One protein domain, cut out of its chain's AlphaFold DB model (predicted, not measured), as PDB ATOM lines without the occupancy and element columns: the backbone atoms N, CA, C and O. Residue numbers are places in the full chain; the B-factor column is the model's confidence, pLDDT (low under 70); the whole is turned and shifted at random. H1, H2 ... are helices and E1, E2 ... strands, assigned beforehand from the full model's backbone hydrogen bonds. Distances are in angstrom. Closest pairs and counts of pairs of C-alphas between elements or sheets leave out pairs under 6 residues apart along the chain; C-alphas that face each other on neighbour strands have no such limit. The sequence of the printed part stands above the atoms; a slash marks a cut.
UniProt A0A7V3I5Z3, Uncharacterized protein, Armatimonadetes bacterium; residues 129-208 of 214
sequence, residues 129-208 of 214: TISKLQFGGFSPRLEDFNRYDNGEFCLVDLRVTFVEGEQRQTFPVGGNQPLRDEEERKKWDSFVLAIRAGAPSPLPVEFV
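What this domain is: This is residues 129 to 208 of the 214 residues of an uncharacterized protein of Armatimonadetes bacterium (UniProt A0A7V3I5Z3). A long, twisted ribbon of two antiparallel strands, the hairpin E1 and E2, makes the length of this rod, with E3 beside E2, short E4 beside E1, and helix H1 over one face. The printed part has 80 residues, with one named helix and four named strands in the order E1 E2 E3 H1 E4; the sheet, E3 E2 E1 E4, is mixed, and so is the class, helices and strands. It is only just loose, close to compact, with a radius of gyration of the C-alphas of 14.1 A and spans of 48 by 21 by 18 A.

How they stand to each other: E1, residues 130 to 144, bends by 54 degrees at residue 136. E2, residues 147 to 164, bends by 77 degrees at residue 150 and is antiparallel to E1 at 161 degrees, with N 139 and O 154 2.8 A apart, within hydrogen-bond range. E3, residues 167 to 173, is antiparallel to E2 at 151 degrees, with N 162 and O 169 at 2.8 A; E1 E2 E3 form a meander, each strand the antiparallel neighbour of the one before. H1, residues 182 to 198, is on the sheet at a height of 9.0 A, over E2 and E1, slantwise to the strands at 35 degrees to E2 on the local plane; its closest C-alphas to E2 are Arg 185 and Cys 154, 7.2 A apart. Every O i to N i+4 pair in H1 is within hydrogen-bond range. E4, residues 205 to 207, is parallel to E1 at 52 degrees, with N 135 and O 206 at 2.9 A. E3, H1 and E4 form a split strand-helix-strand unit, two strands running the same way with E2 and E1 between them, and a right-handed crossover.

Where its parts are: E1 begins at C-alpha 130 (-6.361, 41.120, -1.222) and spans 36.7 A. E2 spans 44.6 A, E3 19.0 A and H1 24.4 A. E4 ends at C-alpha 207 (9.987, 40.312, 0.403).

The domain as a whole: The C-alphas of Phe 145 and Gly 165 are the two farthest apart, 48.6 A. The printed part has no cut and no long link. Confidence is under 70 at residues 140 to 152, 175 to 178 and 180.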
ATOM      1  N   THR A 129     -10.526  40.703  -1.565       97.19
ATOM      2  CA  THR A 129      -9.913  41.512  -2.634       97.19
ATOM      3  C   THR A 129      -8.406  41.685  -2.456       97.19
ATOM      4  O   THR A 129      -7.756  42.310  -3.298       97.19
ATOM      5  N   ILE A 130      -7.812  41.119  -1.400       97.38
ATOM      6  CA  ILE A 130      -6.361  41.120  -1.222       97.38
ATOM      7  C   ILE A 130      -5.726  40.274  -2.323       97.38
ATOM      8  O   ILE A 130      -6.017  39.094  -2.492       97.38
ATOM      9  N   SER A 131      -4.811  40.889  -3.059       96.44
ATOM     10  CA  SER A 131      -4.093  40.261  -4.168       96.44
ATOM     11  C   SER A 131      -2.632  39.962  -3.851       96.44
ATOM     12  O   SER A 131      -2.007  39.201  -4.587       96.44
ATOM     13  N   LYS A 132      -2.064  40.590  -2.811       96.25
ATOM     14  CA  LYS A 132      -0.638  40.479  -2.485       96.25
ATOM     15  C   LYS A 132      -0.321  41.020  -1.091       96.25
ATOM     16  O   LYS A 132      -0.874  42.045  -0.688       96.25
ATOM     17  N   LEU A 133       0.618  40.364  -0.410       95.25
ATOM     18  CA  LEU A 133       1.294  40.878   0.783       95.25
ATOM     19  C   LEU A 133       2.767  41.138   0.461       95.25
ATOM     20  O   LEU A 133       3.421  40.309  -0.175       95.25
ATOM     21  N   GLN A 134       3.292  42.276   0.902       94.12
ATOM     22  CA  GLN A 134       4.713  42.604   0.793       94.12
ATOM     23  C   GLN A 134       5.277  42.897   2.171       94.12
ATOM     24  O   GLN A 134       4.675  43.658   2.916       94.12
ATOM     25  N   PHE A 135       6.436  42.333   2.484       90.44
ATOM     26  CA  PHE A 135       7.167  42.639   3.708       90.44
ATOM     27  C   PHE A 135       8.450  43.391   3.365       90.44
ATOM     28  O   PHE A 135       9.239  42.923   2.539       90.44
ATOM     29  N   GLY A 136       8.632  44.552   3.996       85.44
ATOM     30  CA  GLY A 136       9.803  45.415   3.830       85.44
ATOM     31  C   GLY A 136      11.062  44.875   4.510       85.44
ATOM     32  O   GLY A 136      12.190  45.199   4.133       85.44
ATOM     33  N   GLY A 137      10.887  44.016   5.514       80.38
ATOM     34  CA  GLY A 137      12.003  43.400   6.209       80.38
ATOM     35  C   GLY A 137      11.574  42.413   7.278       80.38
ATOM     36  O   GLY A 137      10.399  42.086   7.452       80.38
ATOM     37  N   PHE A 138      12.572  41.948   8.016       80.44
ATOM     38  CA  PHE A 138      12.382  41.161   9.219       80.44
ATOM     39  C   PHE A 138      13.364  41.627  10.292       80.44
ATOM     40  O   PHE A 138      14.455  42.112   9.986       80.44
ATOM     41  N   SER A 139      12.978  41.490  11.554       70.94
ATOM     42  CA  SER A 139      13.822  41.818  12.700       70.94
ATOM     43  C   SER A 139      14.057  40.556  13.531       70.94
ATOM     44  O   SER A 139      13.082  39.866  13.846       70.94
ATOM     45  N   PRO A 140      15.315  40.205  13.857       69.75
ATOM     46  CA  PRO A 140      15.583  39.094  14.757       69.75
ATOM     47  C   PRO A 140      15.101  39.432  16.169       69.75
ATOM     48  O   PRO A 140      15.157  40.587  16.601       69.75
ATOM     49  N   ARG A 141      14.655  38.415  16.906       66.25
ATOM     50  CA  ARG A 141      14.279  38.561  18.311       66.25
ATOM     51  C   ARG A 141      15.491  38.987  19.147       66.25
ATOM     52  O   ARG A 141      16.518  38.310  19.156       66.25
ATOM     53  N   LEU A 142      15.346  40.102  19.860       62.59
ATOM     54  CA  LEU A 142      16.277  40.530  20.902       62.59
ATOM     55  C   LEU A 142      15.729  40.020  22.235       62.59
ATOM     56  O   LEU A 142      14.673  40.475  22.663       62.59
ATOM     57  N   GLU A 143      16.400  39.049  22.851       55.69
ATOM     58  CA  GLU A 143      15.992  38.529  24.167       55.69
ATOM     59  C   GLU A 143      16.480  39.414  25.314       55.69
ATOM     60  O   GLU A 143      15.778  39.568  26.299       55.69
ATOM     61  N   ASP A 144      17.642  40.042  25.151       54.75
ATOM     62  CA  ASP A 144      18.239  41.013  26.066       54.75
ATOM     63  C   ASP A 144      19.356  41.744  25.314       54.75
ATOM     64  O   ASP A 144      19.940  41.165  24.398       54.75
ATOM     65  N   PHE A 145      19.658  42.998  25.676       52.38
ATOM     66  CA  PHE A 145      20.709  43.869  25.110       52.38
ATOM     67  C   PHE A 145      21.912  43.117  24.467       52.38
ATOM     68  O   PHE A 145      22.941  42.933  25.114       52.38
ATOM     69  N   ASN A 146      21.807  42.748  23.176       51.78
ATOM     70  CA  ASN A 146      22.783  42.021  22.329       51.78
ATOM     71  C   ASN A 146      22.781  40.475  22.289       51.78
ATOM     72  O   ASN A 146      23.750  39.897  21.789       51.78
ATOM     73  N   ARG A 147      21.726  39.770  22.709       51.88
ATOM     74  CA  ARG A 147      21.556  38.346  22.354       51.88
ATOM     75  C   ARG A 147      20.410  38.161  21.367       51.88
ATOM     76  O   ARG A 147      19.261  38.474  21.667       51.88
ATOM     77  N   TYR A 148      20.766  37.678  20.178       55.84
ATOM     78  CA  TYR A 148      19.806  37.160  19.213       55.84
ATOM     79  C   TYR A 148      19.284  35.827  19.736       55.84
ATOM     80  O   TYR A 148      20.087  34.932  20.009       55.84
ATOM     81  N   ASP A 149      17.968  35.706  19.875       56.47
ATOM     82  CA  ASP A 149      17.365  34.401  20.128       56.47
ATOM     83  C   ASP A 149      17.459  33.526  18.864       56.47
ATOM     84  O   ASP A 149      17.551  34.007  17.730       56.47
ATOM     85  N   ASN A 150      17.469  32.224  19.107       53.62
ATOM     86  CA  ASN A 150      17.836  31.076  18.293       53.62
ATOM     87  C   ASN A 150      16.966  30.850  17.036       53.62
ATOM     88  O   ASN A 150      16.462  29.751  16.813       53.62
ATOM     89  N   GLY A 151      16.820  31.857  16.170       60.12
ATOM     90  CA  GLY A 151      16.165  31.724  14.862       60.12
ATOM     91  C   GLY A 151      14.721  32.228  14.787       60.12
ATOM     92  O   GLY A 151      14.036  31.928  13.810       60.12
ATOM     93  N   GLU A 152      14.258  33.007  15.766       69.50
ATOM     94  CA  GLU A 152      12.953  33.671  15.704       69.50
ATOM     95  C   GLU A 152      13.058  35.062  15.060       69.50
ATOM     96  O   GLU A 152      13.855  35.910  15.472       69.50
ATOM     97  N   PHE A 153      12.218  35.307  14.053       72.88
ATOM     98  CA  PHE A 153      12.176  36.556  13.298       72.88
ATOM     99  C   PHE A 153      10.757  37.112  13.249       72.88
ATOM    100  O   PHE A 153       9.801  36.374  13.023       72.88
ATOM    101  N   CYS A 154      10.633  38.428  13.399       71.69
ATOM    102  CA  CYS A 154       9.384  39.151  13.175       71.69
ATOM    103  C   CYS A 154       9.384  39.752  11.781       71.69
ATOM    104  O   CYS A 154      10.349  40.417  11.408       71.69
ATOM    105  N   LEU A 155       8.291  39.588  11.045       80.12
ATOM    106  CA  LEU A 155       8.062  40.339   9.814       80.12
ATOM    107  C   LEU A 155       7.731  41.795  10.158       80.12
ATOM    108  O   LEU A 155       6.981  42.036  11.095       80.12
ATOM    109  N   VAL A 156       8.271  42.760   9.418       80.88
ATOM    110  CA  VAL A 156       8.010  44.198   9.625       80.88
ATOM    111  C   VAL A 156       7.724  44.890   8.291       80.88
ATOM    112  O   VAL A 156       8.016  44.325   7.233       80.88
ATOM    113  N   ASP A 157       7.155  46.102   8.340       85.38
ATOM    114  CA  ASP A 157       6.775  46.891   7.152       85.38
ATOM    115  C   ASP A 157       5.886  46.076   6.193       85.38
ATOM    116  O   ASP A 157       6.240  45.799   5.044       85.38
ATOM    117  N   LEU A 158       4.740  45.610   6.707       91.25
ATOM    118  CA  LEU A 158       3.739  44.941   5.885       91.25
ATOM    119  C   LEU A 158       3.057  45.971   4.986       91.25
ATOM    120  O   LEU A 158       2.582  47.010   5.438       91.25
ATOM    121  N   ARG A 159       2.908  45.626   3.713       94.25
ATOM    122  CA  ARG A 159       2.029  46.314   2.779       94.25
ATOM    123  C   ARG A 159       1.022  45.337   2.205       94.25
ATOM    124  O   ARG A 159       1.375  44.221   1.821       94.25
ATOM    125  N   VAL A 160      -0.231  45.770   2.132       95.56
ATOM    126  CA  VAL A 160      -1.347  44.962   1.634       95.56
ATOM    127  C   VAL A 160      -1.868  45.587   0.354       95.56
ATOM    128  O   VAL A 160      -2.218  46.768   0.334       95.56
ATOM    129  N   THR A 161      -1.911  44.799  -0.718       96.75
ATOM    130  CA  THR A 161      -2.436  45.241  -2.010       96.75
ATOM    131  C   THR A 161      -3.828  44.678  -2.251       96.75
ATOM    132  O   THR A 161      -3.994  43.462  -2.365       96.75
ATOM    133  N   PHE A 162      -4.801  45.559  -2.452       96.69
ATOM    134  CA  PHE A 162      -6.168  45.221  -2.842       96.69
ATOM    135  C   PHE A 162      -6.369  45.387  -4.350       96.69
ATOM    136  O   PHE A 162      -5.737  46.247  -4.971       96.69
ATOM    137  N   VAL A 163      -7.252  44.573  -4.929       94.75
ATOM    138  CA  VAL A 163      -7.731  44.696  -6.313       94.75
ATOM    139  C   VAL A 163      -9.251  44.814  -6.318       94.75
ATOM    140  O   VAL A 163      -9.957  43.886  -5.934       94.75
ATOM    141  N   GLU A 164      -9.753  45.952  -6.784       88.81
ATOM    142  CA  GLU A 164     -11.183  46.236  -6.915       88.81
ATOM    143  C   GLU A 164     -11.484  46.609  -8.368       88.81
ATOM    144  O   GLU A 164     -11.169  47.705  -8.837       88.81
ATOM    145  N   GLY A 165     -12.053  45.660  -9.117       86.88
ATOM    146  CA  GLY A 165     -12.168  45.786 -10.569       86.88
ATOM    147  C   GLY A 165     -10.784  45.873 -11.217       86.88
ATOM    148  O   GLY A 165      -9.954  44.987 -11.033       86.88
ATOM    149  N   GLU A 166     -10.530  46.949 -11.961       80.94
ATOM    150  CA  GLU A 166      -9.229  47.206 -12.601       80.94
ATOM    151  C   GLU A 166      -8.252  47.976 -11.698       80.94
ATOM    152  O   GLU A 166      -7.076  48.130 -12.037       80.94
ATOM    153  N   GLN A 167      -8.709  48.478 -10.546       87.62
ATOM    154  CA  GLN A 167      -7.882  49.295  -9.666       87.62
ATOM    155  C   GLN A 167      -7.074  48.436  -8.702       87.62
ATOM    156  O   GLN A 167      -7.591  47.507  -8.082       87.62
ATOM    157  N   ARG A 168      -5.801  48.802  -8.530       93.25
ATOM    158  CA  ARG A 168      -4.893  48.201  -7.555       93.25
ATOM    159  C   ARG A 168      -4.385  49.273  -6.598       93.25
ATOM    160  O   ARG A 168      -3.840  50.279  -7.044       93.25
ATOM    161  N   GLN A 169      -4.540  49.046  -5.298       93.88
ATOM    162  CA  GLN A 169      -4.104  49.977  -4.251       93.88
ATOM    163  C   GLN A 169      -3.305  49.231  -3.188       93.88
ATOM    164  O   GLN A 169      -3.720  48.160  -2.752       93.88
ATOM    165  N   THR A 170      -2.169  49.795  -2.780       92.00
ATOM    166  CA  THR A 170      -1.286  49.216  -1.762       92.00
ATOM    167  C   THR A 170      -1.212  50.146  -0.567       92.00
ATOM    168  O   THR A 170      -0.845  51.308  -0.724       92.00
ATOM    169  N   PHE A 171      -1.501  49.613   0.616       90.56
ATOM    170  CA  PHE A 171      -1.474  50.361   1.867       90.56
ATOM    171  C   PHE A 171      -0.382  49.818   2.785       90.56
ATOM    172  O   PHE A 171      -0.251  48.593   2.891       90.56
ATOM    173  N   PRO A 172       0.395  50.686   3.454       88.31
ATOM    174  CA  PRO A 172       1.214  50.258   4.576       88.31
ATOM    175  C   PRO A 172       0.306  49.849   5.740       88.31
ATOM    176  O   PRO A 172      -0.712  50.484   6.011       88.31
ATOM    177  N   VAL A 173       0.675  48.774   6.426       83.69
ATOM    178  CA  VAL A 173      -0.058  48.228   7.564       83.69
ATOM    179  C   VAL A 173       0.937  47.936   8.678       83.69
ATOM    180  O   VAL A 173       1.881  47.174   8.487       83.69
ATOM    181  N   GLY A 174       0.722  48.519   9.858       73.81
ATOM    182  CA  GLY A 174       1.598  48.301  11.013       73.81
ATOM    183  C   GLY A 174       3.005  48.883  10.866       73.81
ATOM    184  O   GLY A 174       3.295  49.531   9.870       73.81
ATOM    185  N   GLY A 175       3.826  48.722  11.923       64.56
ATOM    186  CA  GLY A 175       5.148  49.312  12.275       64.56
ATOM    187  C   GLY A 175       6.329  49.163  11.296       64.56
ATOM    188  O   GLY A 175       6.545  48.078  10.776       64.56
ATOM    189  N   ASN A 176       7.162  50.210  11.147       59.81
ATOM    190  CA  ASN A 176       8.558  50.086  10.667       59.81
ATOM    191  C   ASN A 176       9.531  49.850  11.835       59.81
ATOM    192  O   ASN A 176      10.744  49.772  11.636       59.81
ATOM    193  N   GLN A 177       9.015  49.805  13.064       63.53
ATOM    194  CA  GLN A 177       9.821  49.627  14.259       63.53
ATOM    195  C   GLN A 177       9.894  48.146  14.647       63.53
ATOM    196  O   GLN A 177       8.922  47.415  14.452       63.53
ATOM    197  N   PRO A 178      11.038  47.688  15.187       63.12
ATOM    198  CA  PRO A 178      11.153  46.347  15.742       63.12
ATOM    199  C   PRO A 178      10.146  46.145  16.877       63.12
ATOM    200  O   PRO A 178      10.112  46.951  17.806       63.12
ATOM    201  N   LEU A 179       9.389  45.049  16.828       72.81
ATOM    202  CA  LEU A 179       8.505  44.620  17.914       72.81
ATOM    203  C   LEU A 179       9.369  44.057  19.047       72.81
ATOM    204  O   LEU A 179       9.924  42.957  18.939       72.81
ATOM    205  N   ARG A 180       9.555  44.862  20.094       68.12
ATOM    206  CA  ARG A 180      10.447  44.530  21.216       68.12
ATOM    207  C   ARG A 180       9.761  43.642  22.243       68.12
ATOM    208  O   ARG A 180      10.431  42.816  22.853       68.12
ATOM    209  N   ASP A 181       8.456  43.808  22.405       74.38
ATOM    210  CA  ASP A 181       7.657  43.094  23.391       74.38
ATOM    211  C   ASP A 181       7.035  41.803  22.814       74.38
ATOM    212  O   ASP A 181       6.684  41.716  21.633       74.38
ATOM    213  N   GLU A 182       6.933  40.759  23.642       77.62
ATOM    214  CA  GLU A 182       6.392  39.460  23.221       77.62
ATOM    215  C   GLU A 182       4.875  39.511  22.982       77.62
ATOM    216  O   GLU A 182       4.371  38.857  22.064       77.62
ATOM    217  N   GLU A 183       4.137  40.290  23.773       80.44
ATOM    218  CA  GLU A 183       2.698  40.479  23.588       80.44
ATOM    219  C   GLU A 183       2.423  41.223  22.278       80.44
ATOM    220  O   GLU A 183       1.551  40.817  21.508       80.44
ATOM    221  N   GLU A 184       3.206  42.261  21.978       78.88
ATOM    222  CA  GLU A 184       3.150  42.972  20.697       78.88
ATOM    223  C   GLU A 184       3.409  42.054  19.512       78.88
ATOM    224  O   GLU A 184       2.672  42.084  18.527       78.88
ATOM    225  N   ARG A 185       4.428  41.199  19.614       80.00
ATOM    226  CA  ARG A 185       4.730  40.214  18.575       80.00
ATOM    227  C   ARG A 185       3.578  39.243  18.377       80.00
ATOM    228  O   ARG A 185       3.143  39.041  17.251       80.00
ATOM    229  N   LYS A 186       3.036  38.686  19.461       84.50
ATOM    230  CA  LYS A 186       1.879  37.781  19.399       84.50
ATOM    231  C   LYS A 186       0.668  38.456  18.759       84.50
ATOM    232  O   LYS A 186      -0.031  37.816  17.969       84.50
ATOM    233  N   LYS A 187       0.423  39.736  19.060       86.12
ATOM    234  CA  LYS A 187      -0.639  40.529  18.419       86.12
ATOM    235  C   LYS A 187      -0.375  40.722  16.935       86.12
ATOM    236  O   LYS A 187      -1.273  40.469  16.136       86.12
ATOM    237  N   TRP A 188       0.848  41.089  16.569       88.06
ATOM    238  CA  TRP A 188       1.249  41.259  15.179       88.06
ATOM    239  C   TRP A 188       1.127  39.968  14.368       88.06
ATOM    240  O   TRP A 188       0.501  39.965  13.311       88.06
ATOM    241  N   ASP A 189       1.644  38.853  14.879       88.06
ATOM    242  CA  ASP A 189       1.554  37.556  14.211       88.06
ATOM    243  C   ASP A 189       0.092  37.132  14.055       88.06
ATOM    244  O   ASP A 189      -0.326  36.727  12.971       88.06
ATOM    245  N   SER A 190      -0.719  37.303  15.104       90.88
ATOM    246  CA  SER A 190      -2.163  37.038  15.048       90.88
ATOM    247  C   SER A 190      -2.860  37.910  14.005       90.88
ATOM    248  O   SER A 190      -3.727  37.432  13.277       90.88
ATOM    249  N   PHE A 191      -2.458  39.174  13.890       93.69
ATOM    250  CA  PHE A 191      -2.983  40.114  12.909       93.69
ATOM    251  C   PHE A 191      -2.614  39.722  11.472       93.69
ATOM    252  O   PHE A 191      -3.495  39.620  10.616       93.69
ATOM    253  N   VAL A 192      -1.344  39.407  11.203       92.88
ATOM    254  CA  VAL A 192      -0.890  38.936   9.883       92.88
ATOM    255  C   VAL A 192      -1.564  37.611   9.513       92.88
ATOM    256  O   VAL A 192      -1.995  37.431   8.371       92.88
ATOM    257  N   LEU A 193      -1.694  36.682  10.465       93.31
ATOM    258  CA  LEU A 193      -2.395  35.415  10.259       93.31
ATOM    259  C   LEU A 193      -3.883  35.625   9.962       93.31
ATOM    260  O   LEU A 193      -4.404  34.965   9.064       93.31
ATOM    261  N   ALA A 194      -4.549  36.560  10.642       95.94
ATOM    262  CA  ALA A 194      -5.948  36.893  10.383       95.94
ATOM    263  C   ALA A 194      -6.150  37.438   8.959       95.94
ATOM    264  O   ALA A 194      -7.057  36.990   8.257       95.94
ATOM    265  N   ILE A 195      -5.257  38.321   8.488       96.00
ATOM    266  CA  ILE A 195      -5.273  38.799   7.095       96.00
ATOM    267  C   ILE A 195      -5.149  37.623   6.127       96.00
ATOM    268  O   ILE A 195      -5.943  37.492   5.196       96.00
ATOM    269  N   ARG A 196      -4.160  36.749   6.344       94.94
ATOM    270  CA  ARG A 196      -3.916  35.595   5.466       94.94
ATOM    271  C   ARG A 196      -5.079  34.608   5.454       94.94
ATOM    272  O   ARG A 196      -5.331  34.016   4.414       94.94
ATOM    273  N   ALA A 197      -5.759  34.428   6.583       95.19
ATOM    274  CA  ALA A 197      -6.891  33.517   6.700       95.19
ATOM    275  C   ALA A 197      -8.123  33.999   5.917       95.19
ATOM    276  O   ALA A 197      -8.856  33.168   5.387       95.19
ATOM    277  N   GLY A 198      -8.345  35.316   5.829       94.69
ATOM    278  CA  GLY A 198      -9.446  35.889   5.046       94.69
ATOM    279  C   GLY A 198      -9.112  36.171   3.576       94.69
ATOM    280  O   GLY A 198     -10.017  36.443   2.786       94.69
ATOM    281  N   ALA A 199      -7.833  36.139   3.198       94.94
ATOM    282  CA  ALA A 199      -7.381  36.418   1.839       94.94
ATOM    283  C   ALA A 199      -7.533  35.200   0.894       94.94
ATOM    284  O   ALA A 199      -7.491  34.052   1.343       94.94
ATOM    285  N   PRO A 200      -7.661  35.415  -0.432       92.62
ATOM    286  CA  PRO A 200      -7.723  34.333  -1.413       92.62
ATOM    287  C   PRO A 200      -6.461  33.463  -1.426       92.62
ATOM    288  O   PRO A 200      -5.347  33.963  -1.285       92.62
ATOM    289  N   SER A 201      -6.626  32.163  -1.679       88.69
ATOM    290  CA  SER A 201      -5.515  31.223  -1.860       88.69
ATOM    291  C   SER A 201      -5.378  30.807  -3.335       88.69
ATOM    292  O   SER A 201      -6.396  30.486  -3.954       88.69
ATOM    293  N   PRO A 202      -4.158  30.758  -3.909       88.75
ATOM    294  CA  PRO A 202      -2.883  31.131  -3.291       88.75
ATOM    295  C   PRO A 202      -2.712  32.656  -3.198       88.75
ATOM    296  O   PRO A 202      -2.990  33.370  -4.158       88.75
ATOM    297  N   LEU A 203      -2.192  33.140  -2.064       93.00
ATOM    298  CA  LEU A 203      -1.866  34.554  -1.860       93.00
ATOM    299  C   LEU A 203      -0.374  34.802  -2.127       93.00
ATOM    300  O   LEU A 203       0.459  34.273  -1.384       93.00
ATOM    301  N   PRO A 204      -0.008  35.615  -3.133       93.56
ATOM    302  CA  PRO A 204       1.371  36.037  -3.337       93.56
ATOM    303  C   PRO A 204       1.939  36.762  -2.110       93.56
ATOM    304  O   PRO A 204       1.352  37.732  -1.621       93.56
ATOM    305  N   VAL A 205       3.108  36.310  -1.650       91.81
ATOM    306  CA  VAL A 205       3.898  36.949  -0.591       91.81
ATOM    307  C   VAL A 205       5.265  37.297  -1.155       91.81
ATOM    308  O   VAL A 205       5.960  36.430  -1.679       91.81
ATOM    309  N   GLU A 206       5.650  38.562  -1.040       92.31
ATOM    310  CA  GLU A 206       6.951  39.047  -1.492       92.31
ATOM    311  C   GLU A 206       7.731  39.706  -0.361       92.31
ATOM    312  O   GLU A 206       7.167  40.372   0.506       92.31
ATOM    313  N   PHE A 207       9.051  39.565  -0.424       87.62
ATOM    314  CA  PHE A 207       9.987  40.312   0.403       87.62
ATOM    315  C   PHE A 207      10.650  41.359  -0.474       87.62
ATOM    316  O   PHE A 207      11.348  41.024  -1.433       87.62
ATOM    317  N   VAL A 208      10.402  42.624  -0.163       83.69
ATOM    318  CA  VAL A 208      11.015  43.750  -0.861       83.69
ATOM    319  C   VAL A 208      11.931  44.413   0.150       83.69
ATOM    320  O   VAL A 208      11.420  44.871   1.161       83.69
TER     321      VAL A 208